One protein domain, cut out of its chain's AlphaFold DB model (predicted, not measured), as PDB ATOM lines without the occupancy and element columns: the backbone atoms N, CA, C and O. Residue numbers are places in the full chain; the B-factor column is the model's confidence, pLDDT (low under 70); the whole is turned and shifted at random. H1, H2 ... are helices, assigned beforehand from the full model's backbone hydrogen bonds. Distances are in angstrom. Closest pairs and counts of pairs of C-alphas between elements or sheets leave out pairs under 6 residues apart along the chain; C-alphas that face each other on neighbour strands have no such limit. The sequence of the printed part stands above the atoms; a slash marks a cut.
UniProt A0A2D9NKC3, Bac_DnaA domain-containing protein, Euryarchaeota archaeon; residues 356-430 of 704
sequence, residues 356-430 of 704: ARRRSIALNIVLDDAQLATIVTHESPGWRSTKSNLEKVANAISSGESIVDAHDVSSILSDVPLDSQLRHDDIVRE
ATOM      1  N   ALA A 356     -12.293 -49.216 -24.726       94.12
ATOM      2  CA  ALA A 356     -13.200 -48.196 -24.227       94.12
ATOM      3  C   ALA A 356     -12.467 -46.857 -24.067       94.12
ATOM      4  O   ALA A 356     -12.928 -45.849 -24.589       94.12
ATOM      5  N   ARG A 357     -11.253 -46.863 -23.501       93.69
ATOM      6  CA  ARG A 357     -10.393 -45.676 -23.373       93.69
ATOM      7  C   ARG A 357      -9.994 -45.082 -24.726       93.69
ATOM      8  O   ARG A 357     -10.059 -43.875 -24.933       93.69
ATOM      9  N   ARG A 358      -9.584 -45.907 -25.696       92.44
ATOM     10  CA  ARG A 358      -9.252 -45.405 -27.044       92.44
ATOM     11  C   ARG A 358     -10.484 -44.837 -27.748       92.44
ATOM     12  O   ARG A 358     -10.371 -43.872 -28.505       92.44
ATOM     13  N   ARG A 359     -11.651 -45.445 -27.529       92.44
ATOM     14  CA  ARG A 359     -12.917 -45.013 -28.118       92.44
ATOM     15  C   ARG A 359     -13.441 -43.736 -27.464       92.44
ATOM     16  O   ARG A 359     -13.890 -42.873 -28.208       92.44
ATOM     17  N   SER A 360     -13.328 -43.576 -26.145       93.12
ATOM     18  CA  SER A 360     -13.719 -42.350 -25.436       93.12
ATOM     19  C   SER A 360     -12.898 -41.153 -25.915       93.12
ATOM     20  O   SER A 360     -13.474 -40.130 -26.277       93.12
ATOM     21  N   ILE A 361     -11.582 -41.328 -26.093       91.88
ATOM     22  CA  ILE A 361     -10.708 -40.314 -26.707       91.88
ATOM     23  C   ILE A 361     -11.177 -39.974 -28.128       91.88
ATOM     24  O   ILE A 361     -11.236 -38.806 -28.493       91.88
ATOM     25  N   ALA A 362     -11.549 -40.973 -28.936       90.88
ATOM     26  CA  ALA A 362     -12.046 -40.735 -30.294       90.88
ATOM     27  C   ALA A 362     -13.406 -40.010 -30.336       90.88
ATOM     28  O   ALA A 362     -13.712 -39.368 -31.339       90.88
ATOM     29  N   LEU A 363     -14.211 -40.120 -29.274       90.06
ATOM     30  CA  LEU A 363     -15.464 -39.384 -29.101       90.06
ATOM     31  C   LEU A 363     -15.279 -38.043 -28.369       90.06
ATOM     32  O   LEU A 363     -16.249 -37.308 -28.225       90.06
ATOM     33  N   ASN A 364     -14.054 -37.703 -27.952       91.81
ATOM     34  CA  ASN A 364     -13.729 -36.542 -27.114       91.81
ATOM     35  C   ASN A 364     -14.463 -36.527 -25.762       91.81
ATOM     36  O   ASN A 364     -14.866 -35.470 -25.282       91.81
ATOM     37  N   ILE A 365     -14.624 -37.700 -25.146       91.56
ATOM     38  CA  ILE A 365     -15.247 -37.856 -23.831       91.56
ATOM     39  C   ILE A 365     -14.177 -38.259 -22.824       91.56
ATOM     40  O   ILE A 365     -13.410 -39.197 -23.058       91.56
ATOM     41  N   VAL A 366     -14.146 -37.557 -21.695       89.69
ATOM     42  CA  VAL A 366     -13.280 -37.880 -20.560       89.69
ATOM     43  C   VAL A 366     -14.094 -38.710 -19.576       89.69
ATOM     44  O   VAL A 366     -15.107 -38.239 -19.075       89.69
ATOM     45  N   LEU A 367     -13.657 -39.947 -19.343       91.19
ATOM     46  CA  LEU A 367     -14.242 -40.866 -18.370       91.19
ATOM     47  C   LEU A 367     -13.131 -41.365 -17.453       91.19
ATOM     48  O   LEU A 367     -12.017 -41.610 -17.928       91.19
ATOM     49  N   ASP A 368     -13.446 -41.519 -16.173       91.44
ATOM     50  CA  ASP A 368     -12.539 -42.129 -15.203       91.44
ATOM     51  C   ASP A 368     -12.435 -43.650 -15.407       91.44
ATOM     52  O   ASP A 368     -13.311 -44.281 -16.004       91.44
ATOM     53  N   ASP A 369     -11.371 -44.266 -14.896       91.75
ATOM     54  CA  ASP A 369     -11.163 -45.709 -15.008       91.75
ATOM     55  C   ASP A 369     -12.275 -46.503 -14.304       91.75
ATOM     56  O   ASP A 369     -12.672 -47.551 -14.818       91.75
ATOM     57  N   ALA A 370     -12.851 -45.981 -13.213       91.00
ATOM     58  CA  ALA A 370     -14.019 -46.578 -12.562       91.00
ATOM     59  C   ALA A 370     -15.269 -46.538 -13.464       91.00
ATOM     60  O   ALA A 370     -15.969 -47.539 -13.614       91.00
ATOM     61  N   GLN A 371     -15.510 -45.410 -14.136       93.19
ATOM     62  CA  GLN A 371     -16.608 -45.246 -15.098       93.19
ATOM     63  C   GLN A 371     -16.415 -46.134 -16.339       93.19
ATOM     64  O   GLN A 371     -17.360 -46.727 -16.854       93.19
ATOM     65  N   LEU A 372     -15.181 -46.268 -16.831       94.50
ATOM     66  CA  LEU A 372     -14.867 -47.180 -17.932       94.50
ATOM     67  C   LEU A 372     -15.030 -48.642 -17.513       94.50
ATOM     68  O   LEU A 372     -15.511 -49.450 -18.310       94.50
ATOM     69  N   ALA A 373     -14.646 -48.988 -16.284       93.62
ATOM     70  CA  ALA A 373     -14.834 -50.327 -15.746       93.62
ATOM     71  C   ALA A 373     -16.324 -50.684 -15.694       93.62
ATOM     72  O   ALA A 373     -16.684 -51.739 -16.214       93.62
ATOM     73  N   THR A 374     -17.193 -49.792 -15.196       93.00
ATOM     74  CA  THR A 374     -18.642 -50.054 -15.170       93.00
ATOM     75  C   THR A 374     -19.228 -50.236 -16.567       93.00
ATOM     76  O   THR A 374     -20.008 -51.162 -16.770       93.00
ATOM     77  N   ILE A 375     -18.791 -49.456 -17.564       94.50
ATOM     78  CA  ILE A 375     -19.192 -49.635 -18.976       94.50
ATOM     79  C   ILE A 375     -18.805 -51.018 -19.510       94.50
ATOM     80  O   ILE A 375     -19.562 -51.624 -20.276       94.50
ATOM     81  N   VAL A 376     -17.615 -51.500 -19.141       94.62
ATOM     82  CA  VAL A 376     -17.068 -52.780 -19.611       94.62
ATOM     83  C   VAL A 376     -17.730 -53.975 -18.930       94.62
ATOM     84  O   VAL A 376     -17.933 -55.004 -19.578       94.62
ATOM     85  N   THR A 377     -18.048 -53.857 -17.642       90.88
ATOM     86  CA  THR A 377     -18.636 -54.941 -16.844       90.88
ATOM     87  C   THR A 377     -20.158 -55.008 -16.930       90.88
ATOM     88  O   THR A 377     -20.731 -56.008 -16.505       90.88
ATOM     89  N   HIS A 378     -20.823 -53.977 -17.454       88.75
ATOM     90  CA  HIS A 378     -22.280 -53.947 -17.584       88.75
ATOM     91  C   HIS A 378     -22.799 -55.048 -18.529       88.75
ATOM     92  O   HIS A 378     -22.330 -55.167 -19.662       88.75
ATOM     93  N   GLU A 379     -23.794 -55.819 -18.065       82.81
ATOM     94  CA  GLU A 379     -24.455 -56.964 -18.728       82.81
ATOM     95  C   GLU A 379     -23.531 -58.117 -19.146       82.81
ATOM     96  O   GLU A 379     -23.635 -59.229 -18.625       82.81
ATOM     97  N   SER A 380     -22.663 -57.882 -20.131       84.31
ATOM     98  CA  SER A 380     -21.755 -58.888 -20.676       84.31
ATOM     99  C   SER A 380     -20.499 -58.257 -21.295       84.31
ATOM    100  O   SER A 380     -20.595 -57.291 -22.063       84.31
ATOM    101  N   PRO A 381     -19.303 -58.812 -21.008       86.06
ATOM    102  CA  PRO A 381     -18.056 -58.314 -21.568       86.06
ATOM    103  C   PRO A 381     -17.925 -58.735 -23.039       86.06
ATOM    104  O   PRO A 381     -17.696 -59.902 -23.355       86.06
ATOM    105  N   GLY A 382     -18.022 -57.768 -23.951       90.75
ATOM    106  CA  GLY A 382     -17.871 -57.995 -25.389       90.75
ATOM    107  C   GLY A 382     -17.615 -56.703 -26.162       90.75
ATOM    108  O   GLY A 382     -17.996 -55.616 -25.726       90.75
ATOM    109  N   TRP A 383     -16.971 -56.775 -27.332       91.25
ATOM    110  CA  TRP A 383     -16.637 -55.566 -28.113       91.25
ATOM    111  C   TRP A 383     -17.874 -54.781 -28.565       91.25
ATOM    112  O   TRP A 383     -17.834 -53.554 -28.623       91.25
ATOM    113  N   ARG A 384     -18.972 -55.472 -28.910       91.19
ATOM    114  CA  ARG A 384     -20.223 -54.808 -29.316       91.19
ATOM    115  C   ARG A 384     -20.947 -54.207 -28.121       91.19
ATOM    116  O   ARG A 384     -21.335 -53.050 -28.214       91.19
ATOM    117  N   SER A 385     -21.074 -54.971 -27.034       92.19
ATOM    118  CA  SER A 385     -21.672 -54.514 -25.774       92.19
ATOM    119  C   SER A 385     -20.973 -53.248 -25.275       92.19
ATOM    120  O   SER A 385     -21.583 -52.187 -25.202       92.19
ATOM    121  N   THR A 386     -19.649 -53.298 -25.108       93.31
ATOM    122  CA  THR A 386     -18.856 -52.140 -24.660       93.31
ATOM    123  C   THR A 386     -18.947 -50.941 -25.599       93.31
ATOM    124  O   THR A 386     -19.052 -49.808 -25.134       93.31
ATOM    125  N   LYS A 387     -18.961 -51.159 -26.922       93.00
ATOM    126  CA  LYS A 387     -19.177 -50.080 -27.897       93.00
ATOM    127  C   LYS A 387     -20.569 -49.458 -27.752       93.00
ATOM    128  O   LYS A 387     -20.666 -48.237 -27.757       93.00
ATOM    129  N   SER A 388     -21.609 -50.280 -27.632       93.38
ATOM    130  CA  SER A 388     -22.999 -49.839 -27.468       93.38
ATOM    131  C   SER A 388     -23.174 -49.046 -26.175       93.38
ATOM    132  O   SER A 388     -23.684 -47.932 -26.204       93.38
ATOM    133  N   ASN A 389     -22.672 -49.575 -25.059       94.31
ATOM    134  CA  ASN A 389     -22.721 -48.930 -23.748       94.31
ATOM    135  C   ASN A 389     -21.998 -47.579 -23.770       94.31
ATOM    136  O   ASN A 389     -22.529 -46.573 -23.310       94.31
ATOM    137  N   LEU A 390     -20.815 -47.524 -24.382       94.69
ATOM    138  CA  LEU A 390     -20.062 -46.281 -24.514       94.69
ATOM    139  C   LEU A 390     -20.760 -45.273 -25.441       94.69
ATOM    140  O   LEU A 390     -20.732 -44.083 -25.159       94.69
ATOM    141  N   GLU A 391     -21.407 -45.720 -26.521       93.81
ATOM    142  CA  GLU A 391     -22.206 -44.853 -27.399       93.81
ATOM    143  C   GLU A 391     -23.481 -44.340 -26.702       93.81
ATOM    144  O   GLU A 391     -23.829 -43.174 -26.882       93.81
ATOM    145  N   LYS A 392     -24.128 -45.143 -25.844       93.94
ATOM    146  CA  LYS A 392     -25.227 -44.686 -24.973       93.94
ATOM    147  C   LYS A 392     -24.763 -43.572 -24.029       93.94
ATOM    148  O   LYS A 392     -25.351 -42.496 -24.024       93.94
ATOM    149  N   VAL A 393     -23.667 -43.803 -23.304       94.38
ATOM    150  CA  VAL A 393     -23.070 -42.815 -22.387       94.38
ATOM    151  C   VAL A 393     -22.631 -41.557 -23.142       94.38
ATOM    152  O   VAL A 393     -22.869 -40.441 -22.692       94.38
ATOM    153  N   ALA A 394     -22.047 -41.712 -24.330       94.00
ATOM    154  CA  ALA A 394     -21.672 -40.588 -25.181       94.00
ATOM    155  C   ALA A 394     -22.868 -39.728 -25.587       94.00
ATOM    156  O   ALA A 394     -22.787 -38.499 -25.547       94.00
ATOM    157  N   ASN A 395     -23.977 -40.371 -25.953       94.38
ATOM    158  CA  ASN A 395     -25.203 -39.670 -26.301       94.38
ATOM    159  C   ASN A 395     -25.773 -38.919 -25.088       94.38
ATOM    160  O   ASN A 395     -26.102 -37.745 -25.239       94.38
ATOM    161  N   ALA A 396     -25.794 -39.539 -23.904       92.06
ATOM    162  CA  ALA A 396     -26.228 -38.912 -22.651       92.06
ATOM    163  C   ALA A 396     -25.412 -37.649 -22.300       92.06
ATOM    164  O   ALA A 396     -25.963 -36.582 -22.016       92.06
ATOM    165  N   ILE A 397     -24.085 -37.720 -22.426       91.44
ATOM    166  CA  ILE A 397     -23.211 -36.553 -22.219       91.44
ATOM    167  C   ILE A 397     -23.491 -35.479 -23.275       91.44
ATOM    168  O   ILE A 397     -23.556 -34.292 -22.959       91.44
ATOM    169  N   SER A 398     -23.692 -35.879 -24.535       90.50
ATOM    170  CA  SER A 398     -23.996 -34.935 -25.615       90.50
ATOM    171  C   SER A 398     -25.354 -34.244 -25.453       90.50
ATOM    172  O   SER A 398     -25.498 -33.101 -25.888       90.50
ATOM    173  N   SER A 399     -26.325 -34.888 -24.792       89.94
ATOM    174  CA  SER A 399     -27.602 -34.269 -24.418       89.94
ATOM    175  C   SER A 399     -27.498 -33.335 -23.210       89.94
ATOM    176  O   SER A 399     -28.465 -32.637 -22.912       89.94
ATOM    177  N   GLY A 400     -26.335 -33.262 -22.557       86.81
ATOM    178  CA  GLY A 400     -26.074 -32.364 -21.433       86.81
ATOM    179  C   GLY A 400     -26.206 -33.015 -20.057       86.81
ATOM    180  O   GLY A 400     -26.236 -32.297 -19.060       86.81
ATOM    181  N   GLU A 401     -26.276 -34.346 -19.974       86.75
ATOM    182  CA  GLU A 401     -26.268 -35.037 -18.684       86.75
ATOM    183  C   GLU A 401     -24.870 -34.980 -18.054       86.75
ATOM    184  O   GLU A 401     -23.860 -35.305 -18.686       86.75
ATOM    185  N   SER A 402     -24.800 -34.547 -16.794       86.06
ATOM    186  CA  SER A 402     -23.549 -34.467 -16.041       86.06
ATOM    187  C   SER A 402     -23.272 -35.789 -15.328       86.06
ATOM    188  O   SER A 402     -23.930 -36.103 -14.337       86.06
ATOM    189  N   ILE A 403     -22.281 -36.535 -15.810       85.94
ATOM    190  CA  ILE A 403     -21.825 -37.786 -15.193       85.94
ATOM    191  C   ILE A 403     -20.708 -37.462 -14.206       85.94
ATOM    192  O   ILE A 403     -19.658 -36.958 -14.613       85.94
ATOM    193  N   VAL A 404     -20.926 -37.739 -12.922       84.25
ATOM    194  CA  VAL A 404     -19.927 -37.496 -11.873       84.25
ATOM    195  C   VAL A 404     -19.264 -38.804 -11.469       84.25
ATOM    196  O   VAL A 404     -18.037 -38.872 -11.413       84.25
ATOM    197  N   ASP A 405     -20.056 -39.851 -11.241       86.06
ATOM    198  CA  ASP A 405     -19.582 -41.105 -10.656       86.06
ATOM    199  C   ASP A 405     -19.860 -42.329 -11.549       86.06
ATOM    200  O   ASP A 405     -20.646 -42.294 -12.497       86.06
ATOM    201  N   ALA A 406     -19.211 -43.447 -11.234       87.88
ATOM    202  CA  ALA A 406     -19.438 -44.741 -11.861       87.88
ATOM    203  C   ALA A 406     -20.884 -45.241 -11.665       87.88
ATOM    204  O   ALA A 406     -21.408 -45.959 -12.522       87.88
ATOM    205  N   HIS A 407     -21.548 -44.826 -10.579       87.69
ATOM    206  CA  HIS A 407     -22.963 -45.108 -10.356       87.69
ATOM    207  C   HIS A 407     -23.871 -44.398 -11.369       87.69
ATOM    208  O   HIS A 407     -24.769 -45.037 -11.912       87.69
ATOM    209  N   ASP A 408     -23.590 -43.136 -11.704       89.31
ATOM    210  CA  ASP A 408     -24.353 -42.382 -12.710       89.31
ATOM    211  C   ASP A 408     -24.255 -43.052 -14.089       89.31
ATOM    212  O   ASP A 408     -25.211 -43.128 -14.856       89.31
ATOM    213  N   VAL A 409     -23.086 -43.617 -14.400       92.25
ATOM    214  CA  VAL A 409     -22.909 -44.429 -15.607       92.25
ATOM    215  C   VAL A 409     -23.780 -45.684 -15.549       92.25
ATOM    216  O   VAL A 409     -24.424 -46.025 -16.537       92.25
ATOM    217  N   SER A 410     -23.845 -46.363 -14.400       91.31
ATOM    218  CA  SER A 410     -24.706 -47.541 -14.239       91.31
ATOM    219  C   SER A 410     -26.200 -47.212 -14.338       91.31
ATOM    220  O   SER A 410     -26.946 -47.996 -14.927       91.31
ATOM    221  N   SER A 411     -26.644 -46.050 -13.844       90.88
ATOM    222  CA  SER A 411     -28.037 -45.612 -13.983       90.88
ATOM    223  C   SER A 411     -28.367 -45.277 -15.437       90.88
ATOM    224  O   SER A 411     -29.370 -45.763 -15.947       90.88
ATOM    225  N   ILE A 412     -27.474 -44.576 -16.150       92.25
ATOM    226  CA  ILE A 412     -27.640 -44.298 -17.589       92.25
ATOM    227  C   ILE A 412     -27.705 -45.598 -18.396       92.25
ATOM    228  O   ILE A 412     -28.527 -45.730 -19.300       92.25
ATOM    229  N   LEU A 413     -26.849 -46.577 -18.091       92.19
ATOM    230  CA  LEU A 413     -26.841 -47.852 -18.812       92.19
ATOM    231  C   LEU A 413     -28.089 -48.705 -18.545       92.19
ATOM    232  O   LEU A 413     -28.484 -49.463 -19.434       92.19
ATOM    233  N   SER A 414     -28.705 -48.553 -17.369       91.12
ATOM    234  CA  SER A 414     -29.953 -49.219 -16.967       91.12
ATOM    235  C   SER A 414     -31.219 -48.400 -17.256       91.12
ATOM    236  O   SER A 414     -32.307 -48.805 -16.848       91.12
ATOM    237  N   ASP A 415     -31.093 -47.279 -17.975       88.88
ATOM    238  CA  ASP A 415     -32.181 -46.352 -18.312       88.88
ATOM    239  C   ASP A 415     -32.938 -45.806 -17.072       88.88
ATOM    240  O   ASP A 415     -34.122 -45.463 -17.137       88.88
ATOM    241  N   VAL A 416     -32.254 -45.713 -15.925       88.19
ATOM    242  CA  VAL A 416     -32.763 -45.113 -14.681       88.19
ATOM    243  C   VAL A 416     -32.432 -43.612 -14.675       88.19
ATOM    244  O   VAL A 416     -31.275 -43.256 -14.919       88.19
ATOM    245  N   PRO A 417     -33.403 -42.717 -14.388       81.69
ATOM    246  CA  PRO A 417     -33.150 -41.278 -14.350       81.69
ATOM    247  C   PRO A 417     -32.108 -40.925 -13.286       81.69
ATOM    248  O   PRO A 417     -32.076 -41.515 -12.206       81.69
ATOM    249  N   LEU A 418     -31.271 -39.931 -13.584       81.44
ATOM    250  CA  LEU A 418     -30.232 -39.472 -12.664       81.44
ATOM    251  C   LEU A 418     -30.851 -38.740 -11.465       81.44
ATOM    252  O   LEU A 418     -31.778 -37.944 -11.620       81.44
ATOM    253  N   ASP A 419     -30.262 -38.896 -10.277       72.31
ATOM    254  CA  ASP A 419     -30.678 -38.147  -9.079       72.31
ATOM    255  C   ASP A 419     -30.657 -36.626  -9.289       72.31
ATOM    256  O   ASP A 419     -31.447 -35.892  -8.697       72.31
ATOM    257  N   SER A 420     -29.730 -36.130 -10.112       68.56
ATOM    258  CA  SER A 420     -29.638 -34.710 -10.459       68.56
ATOM    259  C   SER A 420     -30.849 -34.233 -11.261       68.56
ATOM    260  O   SER A 420     -31.320 -33.118 -11.034       68.56
ATOM    261  N   GLN A 421     -31.383 -35.078 -12.147       69.44
ATOM    262  CA  GLN A 421     -32.607 -34.802 -12.899       69.44
ATOM    263  C   GLN A 421     -33.826 -34.840 -11.980       69.44
ATOM    264  O   GLN A 421     -34.635 -33.920 -12.029       69.44
ATOM    265  N   LEU A 422     -33.914 -35.835 -11.090       70.38
ATOM    266  CA  LEU A 422     -35.001 -35.926 -10.107       70.38
ATOM    267  C   LEU A 422     -35.059 -34.669  -9.227       70.38
ATOM    268  O   LEU A 422     -36.108 -34.041  -9.115       70.38
ATOM    269  N   ARG A 423     -33.910 -34.223  -8.700       63.59
ATOM    270  CA  ARG A 423     -33.831 -32.978  -7.918       63.59
ATOM    271  C   ARG A 423     -34.214 -31.743  -8.732       63.59
ATOM    272  O   ARG A 423     -34.840 -30.838  -8.190       63.59
ATOM    273  N   HIS A 424     -33.815 -31.666 -10.002       61.66
ATOM    274  CA  HIS A 424     -34.178 -30.533 -10.853       61.66
ATOM    275  C   HIS A 424     -35.686 -30.488 -11.121       61.66
ATOM    276  O   HIS A 424     -36.291 -29.426 -10.989       61.66
ATOM    277  N   ASP A 425     -36.297 -31.631 -11.429       62.34
ATOM    278  CA  ASP A 425     -37.738 -31.738 -11.646       62.34
ATOM    279  C   ASP A 425     -38.531 -31.386 -10.383       62.34
ATOM    280  O   ASP A 425     -39.539 -30.687 -10.485       62.34
ATOM    281  N   ASP A 426     -38.071 -31.801  -9.201       60.91
ATOM    282  CA  ASP A 426     -38.708 -31.438  -7.931       60.91
ATOM    283  C   ASP A 426     -38.675 -29.917  -7.703       60.91
ATOM    284  O   ASP A 426     -39.704 -29.314  -7.393       60.91
ATOM    285  N   ILE A 427     -37.530 -29.271  -7.956       60.47
ATOM    286  CA  ILE A 427     -37.381 -27.808  -7.837       60.47
ATOM    287  C   ILE A 427     -38.253 -27.067  -8.859       60.47
ATOM    288  O   ILE A 427     -38.814 -26.023  -8.540       60.47
ATOM    289  N   VAL A 428     -38.371 -27.571 -10.091       60.06
ATOM    290  CA  VAL A 428     -39.214 -26.952 -11.131       60.06
ATOM    291  C   VAL A 428     -40.705 -27.147 -10.834       60.06
ATOM    292  O   VAL A 428     -41.525 -26.301 -11.203       60.06
ATOM    293  N   ARG A 429     -41.080 -28.256 -10.187       62.06
ATOM    294  CA  ARG A 429     -42.471 -28.544  -9.810       62.06
ATOM    295  C   ARG A 429     -42.934 -27.729  -8.608       62.06
ATOM    296  O   ARG A 429     -44.111 -27.364  -8.571       62.06
ATOM    297  N   GLU A 430     -42.051 -27.424  -7.660       63.84
ATOM    298  CA  GLU A 430     -42.366 -26.491  -6.579       63.84
ATOM    299  C   GLU A 430     -42.429 -25.058  -7.137       63.84
ATOM    300  O   GLU A 430     -41.453 -24.509  -7.645       63.84
TER     301      GLU A 430
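What this domain is: This is residues 356 to 430 of the 704 residues of the protein "Bac_DnaA domain-containing protein" of Euryarchaeota archaeon (UniProt A0A2D9NKC3). Four crossed helices make a small body, in which H2 and H4 sit side by side over the longest helix, H3, and H1 packs on H3 at a steep angle. A fifth helix, H5, leads away from this body, and its residues 422 to 429 stick out together with Glu 430 as an arm that makes the length. The printed part has 75 residues with five named helices, H1 to H5 in order, and no named strand; the class is all helix. The whole is compact, with a radius of gyration of the C-alphas of 12.9 A, yet elongated, spanning 44 by 24 by 18 A.

Where its parts are: H1, residues 356 to 363, begins at C-alpha 356 at (-13.200, -48.196, -24.227) and is 10.3 A long. H2 is residues 369 to 377, 12.0 A. H3, residues 383 to 398, is 22.0 A long and begins at C-alpha 383 at (-16.637, -55.566, -28.113). H4 is residues 406 to 413, 10.6 A. H5, residues 419 to 429, is 15.2 A long and ends at C-alpha 429 at (-42.471, -28.544, -9.810).

How they stand to each other: H2 and H3 are the hub, each touching three helices. H3 touches H2 with residues 385 to 390 alone, at a steep tilt of 51 degrees, opposite ways; the closest C-alphas, of Val 376 and Thr 386, are 5.4 A apart. H1 touches H3 at a steep tilt of 43 degrees, the same way, closest at the C-alphas of Ala 356 and Thr 386, 6.9 A. H2 touches H4, closest at the C-alphas of Gln 371 and Ala 406, 4.3 A. In H1, H2, H3, H4 and H5 every O i to N i+4 pair is within hydrogen-bond range. H4 and H5 are only just apart, at 8.4 A.

The domain as a whole: The C-alphas farthest apart, of Trp 383 and Glu 430, are 44.4 A apart. The printed part has no cut and no long link. Residues 420 to 421 and 423 to 430 have pLDDT under 70.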